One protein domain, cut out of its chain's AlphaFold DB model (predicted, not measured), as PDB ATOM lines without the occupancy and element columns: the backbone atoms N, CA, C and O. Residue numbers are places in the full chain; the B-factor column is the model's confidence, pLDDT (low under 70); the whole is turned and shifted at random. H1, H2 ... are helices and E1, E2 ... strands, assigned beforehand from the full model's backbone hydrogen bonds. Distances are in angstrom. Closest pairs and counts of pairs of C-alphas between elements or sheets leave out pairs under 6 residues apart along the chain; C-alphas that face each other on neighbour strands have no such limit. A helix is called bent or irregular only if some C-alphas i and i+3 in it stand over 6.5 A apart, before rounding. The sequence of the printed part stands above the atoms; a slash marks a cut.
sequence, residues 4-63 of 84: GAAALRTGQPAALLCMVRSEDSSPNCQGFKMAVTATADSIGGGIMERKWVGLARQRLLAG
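AT A GLANCE: This is residues 4 to 63 of the 84 residues of a protein of Hymenobacter nivis (UniProt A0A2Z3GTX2). A small two-stranded hairpin, E1 and E2, lies between two helices: the short H1 sits over one side of it, mostly by E2, and the longer H2 covers the other side, over both strands. The loop of the hairpin, residues 19 to 32, reaches away from the helices to one end of the long axis, and a second loop, residues 38 to 49, leads from E2 round to H2. The printed part has 60 residues with two named helices and two named strands, in the order H1, E1, E2, H2; the sheet has the order E1 - E2 and is antiparallel. The class is mixed, helices and strands, though under half of the residues, 28, are in named elements. The whole is compact, with a radius of gyration of the C-alphas of 11.6 A, and its outline is elongated, spanning 34 by 22 by 16 A.

IN THESE COORDINATES: H1 is residues 4 to 9, and its C-alpha 4 stands at (13.905, -35.939, 6.322). E1 follows as residues 14 to 18, 12.8 A from first to last C-alpha, beginning with C-alpha 14 at (19.577, -42.056, 6.285). E2 is residues 33 to 37, 13.4 A long. H2, the longest helix, is residues 50 to 61 and measures 16.5 A; its C-alpha 61 is at (22.598, -48.464, -0.064). Neither helix is bent.

HOW THE PARTS SIT: E1 and E2 form a hairpin of antiparallel neighbour strands, with 157 degrees between their directions. The C-alphas of Ala 14 and Thr 37 face each other at 4.5 A, and those of Cys 18 and Lys 33 at 4.6 A. N 15 and O 36 are within hydrogen-bond range at 2.8 A, as are N 34 and O 17 at 2.9 A. The closest C-alphas of H1 and E2 are those of Gly 4 and Ala 35, 5.8 A apart; those of H1 and E1 are Leu 8 and Ala 14, 7.1 A apart. H2 comes closest to E1 at the C-alphas of Ala 15 and Ala 56, 5.8 A apart, and to E2 at those of Val 36 and Arg 57, 6.4 A apart. H1 and H2 are apart. In both helices every O i to N i+4 pair is within hydrogen-bond range.

THE WHOLE: The two C-alphas farthest apart are those of Thr 10 and Asp 24, 35.7 A. The printed part has no cut. The link from H1 to E1 is tight, with 4 residues; the links from E1 to E2, 14 residues, and from E2 to H2, 12 residues, are long. The mean pLDDT of the printed part is 77.1, and 19 residues are under 70: residues 4 to 6, 24 to 29 and 40 to 49.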
ATOM      1  N   GLY A   4      12.791 -35.127   5.823       60.31
ATOM      2  CA  GLY A   4      13.905 -35.939   6.322       60.31
ATOM      3  C   GLY A   4      14.132 -35.816   7.804       60.31
ATOM      4  O   GLY A   4      14.567 -36.776   8.419       60.31
ATOM      5  N   ALA A   5      13.729 -34.699   8.411       64.50
ATOM      6  CA  ALA A   5      13.544 -34.700   9.852       64.50
ATOM      7  C   ALA A   5      12.465 -35.738  10.215       64.50
ATOM      8  O   ALA A   5      12.598 -36.427  11.220       64.50
ATOM      9  N   ALA A   6      11.416 -35.865   9.389       69.81
ATOM     10  CA  ALA A   6      10.402 -36.906   9.552       69.81
ATOM     11  C   ALA A   6      10.973 -38.313   9.351       69.81
ATOM     12  O   ALA A   6      10.776 -39.137  10.233       69.81
ATOM     13  N   ALA A   7      11.750 -38.548   8.289       71.88
ATOM     14  CA  ALA A   7      12.421 -39.832   8.069       71.88
ATOM     15  C   ALA A   7      13.310 -40.258   9.255       71.88
ATOM     16  O   ALA A   7      13.246 -41.400   9.700       71.88
ATOM     17  N   LEU A   8      14.086 -39.326   9.824       77.94
ATOM     18  CA  LEU A   8      14.906 -39.607  11.008       77.94
ATOM     19  C   LEU A   8      14.053 -39.971  12.231       77.94
ATOM     20  O   LEU A   8      14.394 -40.892  12.966       77.94
ATOM     21  N   ARG A   9      12.922 -39.285  12.448       81.44
ATOM     22  CA  ARG A   9      12.014 -39.601  13.564       81.44
ATOM     23  C   ARG A   9      11.282 -40.928  13.393       81.44
ATOM     24  O   ARG A   9      10.922 -41.534  14.393       81.44
ATOM     25  N   THR A  10      11.049 -41.368  12.160       84.06
ATOM     26  CA  THR A  10      10.379 -42.642  11.864       84.06
ATOM     27  C   THR A  10      11.352 -43.821  11.777       84.06
ATOM     28  O   THR A  10      10.945 -44.914  11.394       84.06
ATOM     29  N   GLY A  11      12.632 -43.621  12.119       84.44
ATOM     30  CA  GLY A  11      13.650 -44.674  12.102       84.44
ATOM     31  C   GLY A  11      14.053 -45.132  10.698       84.44
ATOM     32  O   GLY A  11      14.635 -46.202  10.545       84.44
ATOM     33  N   GLN A  12      13.744 -44.348   9.660       86.94
ATOM     34  CA  GLN A  12      14.176 -44.660   8.301       86.94
ATOM     35  C   GLN A  12      15.701 -44.496   8.189       86.94
ATOM     36  O   GLN A  12      16.233 -43.470   8.628       86.94
ATOM     37  N   PRO A  13      16.412 -45.446   7.555       89.12
ATOM     38  CA  PRO A  13      17.838 -45.303   7.292       89.12
ATOM     39  C   PRO A  13      18.144 -44.037   6.484       89.12
ATOM     40  O   PRO A  13      17.511 -43.755   5.462       89.12
ATOM     41  N   ALA A  14      19.142 -43.280   6.937       89.38
ATOM     42  CA  ALA A  14      19.577 -42.056   6.285       89.38
ATOM     43  C   ALA A  14      21.087 -41.854   6.443       89.38
ATOM     44  O   ALA A  14      21.659 -42.140   7.494       89.38
ATOM     45  N   ALA A  15      21.717 -41.297   5.413       90.44
ATOM     46  CA  ALA A  15      23.060 -40.745   5.498       90.44
ATOM     47  C   ALA A  15      22.982 -39.262   5.884       90.44
ATOM     48  O   ALA A  15      22.180 -38.504   5.331       90.44
ATOM     49  N   LEU A  16      23.832 -38.839   6.819       88.62
ATOM     50  CA  LEU A  16      23.955 -37.441   7.222       88.62
ATOM     51  C   LEU A  16      25.151 -36.801   6.524       88.62
ATOM     52  O   LEU A  16      26.289 -37.230   6.700       88.62
ATOM     53  N   LEU A  17      24.897 -35.732   5.776       87.12
ATOM     54  CA  LEU A  17      25.940 -34.866   5.244       87.12
ATOM     55  C   LEU A  17      26.051 -33.629   6.117       87.12
ATOM     56  O   LEU A  17      25.048 -32.970   6.390       87.12
ATOM     57  N   CYS A  18      27.276 -33.306   6.520       86.38
ATOM     58  CA  CYS A  18      27.575 -32.130   7.323       86.38
ATOM     59  C   CYS A  18      28.696 -31.321   6.668       86.38
ATOM     60  O   CYS A  18      29.768 -31.861   6.399       86.38
ATOM     61  N   MET A  19      28.480 -30.021   6.476       82.69
ATOM     62  CA  MET A  19      29.568 -29.097   6.170       82.69
ATOM     63  C   MET A  19      30.252 -28.704   7.478       82.69
ATOM     64  O   MET A  19      29.735 -27.892   8.245       82.69
ATOM     65  N   VAL A  20      31.395 -29.325   7.762       85.12
ATOM     66  CA  VAL A  20      32.122 -29.115   9.027       85.12
ATOM     67  C   VAL A  20      32.915 -27.808   9.050       85.12
ATOM     68  O   VAL A  20      33.058 -27.198  10.106       85.12
ATOM     69  N   ARG A  21      33.390 -27.354   7.885       80.94
ATOM     70  CA  ARG A  21      34.149 -26.115   7.697       80.94
ATOM     71  C   ARG A  21      33.937 -25.601   6.273       80.94
ATOM     72  O   ARG A  21      33.850 -26.403   5.346       80.94
ATOM     73  N   SER A  22      33.883 -24.283   6.116       77.44
ATOM     74  CA  SER A  22      33.926 -23.574   4.833       77.44
ATOM     75  C   SER A  22      34.923 -22.424   4.958       77.44
ATOM     76  O   SER A  22      34.904 -21.726   5.970       77.44
ATOM     77  N   GLU A  23      35.804 -22.246   3.976       72.88
ATOM     78  CA  GLU A  23      36.821 -21.179   3.991       72.88
ATOM     79  C   GLU A  23      36.411 -19.949   3.160       72.88
ATOM     80  O   GLU A  23      36.869 -18.853   3.454       72.88
ATOM     81  N   ASP A  24      35.469 -20.104   2.220       65.19
ATOM     82  CA  ASP A  24      34.984 -19.041   1.327       65.19
ATOM     83  C   ASP A  24      33.478 -18.761   1.502       65.19
ATOM     84  O   ASP A  24      32.780 -19.469   2.235       65.19
ATOM     85  N   SER A  25      32.953 -17.772   0.759       57.62
ATOM     86  CA  SER A  25      31.534 -17.373   0.658       57.62
ATOM     87  C   SER A  25      30.639 -18.420  -0.033       57.62
ATOM     88  O   SER A  25      29.813 -18.105  -0.893       57.62
ATOM     89  N   SER A  26      30.825 -19.688   0.320       57.47
ATOM     90  CA  SER A  26      29.933 -20.784  -0.020       57.47
ATOM     91  C   SER A  26      28.521 -20.444   0.480       57.47
ATOM     92  O   SER A  26      28.360 -20.160   1.668       57.47
ATOM     93  N   PRO A  27      27.477 -20.513  -0.370       57.41
ATOM     94  CA  PRO A  27      26.096 -20.275   0.058       57.41
ATOM     95  C   PRO A  27      25.613 -21.291   1.106       57.41
ATOM     96  O   PRO A  27      24.601 -21.068   1.766       57.41
ATOM     97  N   ASN A  28      26.341 -22.396   1.292       58.56
ATOM     98  CA  ASN A  28      26.145 -23.293   2.418       58.56
ATOM     99  C   ASN A  28      27.056 -22.819   3.560       58.56
ATOM    100  O   ASN A  28      28.273 -22.992   3.495       58.56
ATOM    101  N   CYS A  29      26.474 -22.195   4.583       64.19
ATOM    102  CA  CYS A  29      27.213 -21.788   5.776       64.19
ATOM    103  C   CYS A  29      27.765 -23.011   6.522       64.19
ATOM    104  O   CYS A  29      27.119 -24.067   6.579       64.19
ATOM    105  N   GLN A  30      28.937 -22.855   7.143       71.12
ATOM    106  CA  GLN A  30      29.471 -23.812   8.111       71.12
ATOM    107  C   GLN A  30      28.370 -24.300   9.066       71.12
ATOM    108  O   GLN A  30      27.562 -23.520   9.567       71.12
ATOM    109  N   GLY A  31      28.340 -25.607   9.320       71.56
ATOM    110  CA  GLY A  31      27.318 -26.226  10.160       71.56
ATOM    111  C   GLY A  31      26.068 -26.678   9.406       71.56
ATOM    112  O   GLY A  31      25.189 -27.268  10.035       71.56
ATOM    113  N   PHE A  32      25.992 -26.487   8.082       77.00
ATOM    114  CA  PHE A  32      24.929 -27.055   7.251       77.00
ATOM    115  C   PHE A  32      24.821 -28.576   7.429       77.00
ATOM    116  O   PHE A  32      25.830 -29.288   7.398       77.00
ATOM    117  N   LYS A  33      23.588 -29.077   7.585       81.25
ATOM    118  CA  LYS A  33      23.276 -30.505   7.711       81.25
ATOM    119  C   LYS A  33      22.161 -30.896   6.754       81.25
ATOM    120  O   LYS A  33      21.175 -30.174   6.613       81.25
ATOM    121  N   MET A  34      22.296 -32.071   6.154       83.25
ATOM    122  CA  MET A  34      21.303 -32.639   5.252       83.25
ATOM    123  C   MET A  34      21.174 -34.140   5.481       83.25
ATOM    124  O   MET A  34      22.178 -34.848   5.551       83.25
ATOM    125  N   ALA A  35      19.936 -34.617   5.570       85.19
ATOM    126  CA  ALA A  35      19.628 -36.041   5.596       85.19
ATOM    127  C   ALA A  35      19.312 -36.526   4.175       85.19
ATOM    128  O   ALA A  35      18.477 -35.932   3.486       85.19
ATOM    129  N   VAL A  36      19.971 -37.605   3.755       86.81
ATOM    130  CA  VAL A  36      19.751 -38.288   2.474       86.81
ATOM    131  C   VAL A  36      19.216 -39.682   2.761       86.81
ATOM    132  O   VAL A  36      19.862 -40.465   3.453       86.81
ATOM    133  N   THR A  37      18.030 -39.988   2.243       88.31
ATOM    134  CA  THR A  37      17.414 -41.319   2.351       88.31
ATOM    135  C   THR A  37      17.545 -42.063   1.025       88.31
ATOM    136  O   THR A  37      17.941 -41.486   0.013       88.31
ATOM    137  N   ALA A  38      17.164 -43.343   0.996       86.19
ATOM    138  CA  ALA A  38      17.180 -44.153  -0.224       86.19
ATOM    139  C   ALA A  38      16.279 -43.616  -1.353       86.19
ATOM    140  O   ALA A  38      16.550 -43.912  -2.515       86.19
ATOM    141  N   THR A  39      15.273 -42.786  -1.046       78.19
ATOM    142  CA  THR A  39      14.250 -42.325  -2.007       78.19
ATOM    143  C   THR A  39      14.122 -40.807  -2.136       78.19
ATOM    144  O   THR A  39      13.635 -40.336  -3.156       78.19
ATOM    145  N   ALA A  40      14.561 -40.023  -1.147       67.25
ATOM    146  CA  ALA A  40      14.485 -38.562  -1.196       67.25
ATOM    147  C   ALA A  40      15.846 -37.953  -1.560       67.25
ATOM    148  O   ALA A  40      16.884 -38.428  -1.100       67.25
ATOM    149  N   ASP A  41      15.853 -36.912  -2.396       60.56
ATOM    150  CA  ASP A  41      17.086 -36.290  -2.907       60.56
ATOM    151  C   ASP A  41      17.772 -35.337  -1.928       60.56
ATOM    152  O   ASP A  41      18.975 -35.133  -2.013       60.56
ATOM    153  N   SER A  42      17.060 -34.794  -0.949       61.03
ATOM    154  CA  SER A  42      17.673 -33.989   0.108       61.03
ATOM    155  C   SER A  42      16.612 -33.528   1.075       61.03
ATOM    156  O   SER A  42      15.576 -33.019   0.641       61.03
ATOM    157  N   ILE A  43      16.892 -33.586   2.373       57.06
ATOM    158  CA  ILE A  43      16.152 -32.782   3.340       57.06
ATOM    159  C   ILE A  43      17.134 -31.944   4.158       57.06
ATOM    160  O   ILE A  43      17.837 -32.455   5.028       57.06
ATOM    161  N   GLY A  44      17.136 -30.644   3.866       53.94
ATOM    162  CA  GLY A  44      17.971 -29.611   4.482       53.94
ATOM    163  C   GLY A  44      18.129 -28.445   3.502       53.94
ATOM    164  O   GLY A  44      18.384 -28.682   2.327       53.94
ATOM    165  N   GLY A  45      17.889 -27.209   3.949       51.53
ATOM    166  CA  GLY A  45      17.662 -26.023   3.105       51.53
ATOM    167  C   GLY A  45      18.913 -25.412   2.469       51.53
ATOM    168  O   GLY A  45      19.234 -24.266   2.759       51.53
ATOM    169  N   GLY A  46      19.623 -26.164   1.631       57.25
ATOM    170  CA  GLY A  46      20.821 -25.676   0.949       57.25
ATOM    171  C   GLY A  46      21.054 -26.365  -0.386       57.25
ATOM    172  O   GLY A  46      20.649 -27.507  -0.603       57.25
ATOM    173  N   ILE A  47      21.722 -25.655  -1.291       56.38
ATOM    174  CA  ILE A  47      22.134 -26.168  -2.599       56.38
ATOM    175  C   ILE A  47      23.440 -26.933  -2.368       56.38
ATOM    176  O   ILE A  47      24.537 -26.419  -2.582       56.38
ATOM    177  N   MET A  48      23.353 -28.149  -1.835       67.38
ATOM    178  CA  MET A  48      24.511 -29.041  -1.788       67.38
ATOM    179  C   MET A  48      24.708 -29.673  -3.169       67.38
ATOM    180  O   MET A  48      23.749 -29.988  -3.873       67.38
ATOM    181  N   GLU A  49      25.961 -29.860  -3.584       69.75
ATOM    182  CA  GLU A  49      26.270 -30.427  -4.898       69.75
ATOM    183  C   GLU A  49      25.655 -31.832  -5.040       69.75
ATOM    184  O   GLU A  49      25.890 -32.707  -4.203       69.75
ATOM    185  N   ARG A  50      24.911 -32.075  -6.133       76.75
ATOM    186  CA  ARG A  50      24.267 -33.372  -6.440       76.75
ATOM    187  C   ARG A  50      25.219 -34.570  -6.322       76.75
ATOM    188  O   ARG A  50      24.785 -35.670  -6.001       76.75
ATOM    189  N   LYS A  51      26.522 -34.360  -6.537       80.50
ATOM    190  CA  LYS A  51      27.561 -35.389  -6.375       80.50
ATOM    191  C   LYS A  51      27.657 -35.911  -4.939       80.50
ATOM    192  O   LYS A  51      27.810 -37.113  -4.749       80.50
ATOM    193  N   TRP A  52      27.537 -35.041  -3.935       85.81
ATOM    194  CA  TRP A  52      27.581 -35.452  -2.529       85.81
ATOM    195  C   TRP A  52      26.321 -36.197  -2.114       85.81
ATOM    196  O   TRP A  52      26.423 -37.217  -1.438       85.81
ATOM    197  N   VAL A  53      25.154 -35.740  -2.574       85.44
ATOM    198  CA  VAL A  53      23.889 -36.473  -2.406       85.44
ATOM    199  C   VAL A  53      24.001 -37.874  -3.009       85.44
ATOM    200  O   VAL A  53      23.690 -38.855  -2.338       85.44
ATOM    201  N   GLY A  54      24.496 -37.977  -4.246       87.50
ATOM    202  CA  GLY A  54      24.693 -39.256  -4.929       87.50
ATOM    203  C   GLY A  54      25.639 -40.190  -4.175       87.50
ATOM    204  O   GLY A  54      25.296 -41.344  -3.934       87.50
ATOM    205  N   LEU A  55      26.790 -39.679  -3.724       89.81
ATOM    206  CA  LEU A  55      27.743 -40.455  -2.929       89.81
ATOM    207  C   LEU A  55      27.135 -40.935  -1.605       89.81
ATOM    208  O   LEU A  55      27.307 -42.093  -1.233       89.81
ATOM    209  N   ALA A  56      26.421 -40.063  -0.895       90.44
ATOM    210  CA  ALA A  56      25.776 -40.417   0.362       90.44
ATOM    211  C   ALA A  56      24.695 -41.490   0.166       90.44
ATOM    212  O   ALA A  56      24.647 -42.448   0.936       90.44
ATOM    213  N   ARG A  57      23.885 -41.378  -0.897       89.81
ATOM    214  CA  ARG A  57      22.898 -42.399  -1.281       89.81
ATOM    215  C   ARG A  57      23.580 -43.733  -1.587       89.81
ATOM    216  O   ARG A  57      23.144 -44.762  -1.084       89.81
ATOM    217  N   GLN A  58      24.657 -43.723  -2.369       92.56
ATOM    218  CA  GLN A  58      25.398 -44.938  -2.709       92.56
ATOM    219  C   GLN A  58      25.968 -45.624  -1.458       92.56
ATOM    220  O   GLN A  58      25.813 -46.832  -1.309       92.56
ATOM    221  N   ARG A  59      26.586 -44.864  -0.543       93.50
ATOM    222  CA  ARG A  59      27.120 -45.403   0.722       93.50
ATOM    223  C   ARG A  59      26.018 -45.978   1.608       93.50
ATOM    224  O   ARG A  59      26.182 -47.075   2.128       93.50
ATOM    225  N   LEU A  60      24.881 -45.280   1.712       92.19
ATOM    226  CA  LEU A  60      23.710 -45.760   2.448       92.19
ATOM    227  C   LEU A  60      23.215 -47.108   1.905       92.19
ATOM    228  O   LEU A  60      23.006 -48.033   2.682       92.19
ATOM    229  N   LEU A  61      23.059 -47.230   0.583       92.56
ATOM    230  CA  LEU A  61      22.598 -48.464  -0.064       92.56
ATOM    231  C   LEU A  61      23.615 -49.610   0.041       92.56
ATOM    232  O   LEU A  61      23.220 -50.768   0.094       92.56
ATOM    233  N   ALA A  62      24.909 -49.292   0.098       94.50
ATOM    234  CA  ALA A  62      25.976 -50.267   0.312       94.50
ATOM    235  C   ALA A  62      26.128 -50.704   1.783       94.50
ATOM    236  O   ALA A  62      26.946 -51.574   2.071       94.50
ATOM    237  N   GLY A  63      25.387 -50.095   2.721       92.38
ATOM    238  CA  GLY A  63      25.545 -50.343   4.158       92.38
ATOM    239  C   GLY A  63      26.855 -49.800   4.742       92.38
ATOM    240  O   GLY A  63      27.238 -50.171   5.850       92.38
TER     241      GLY A  63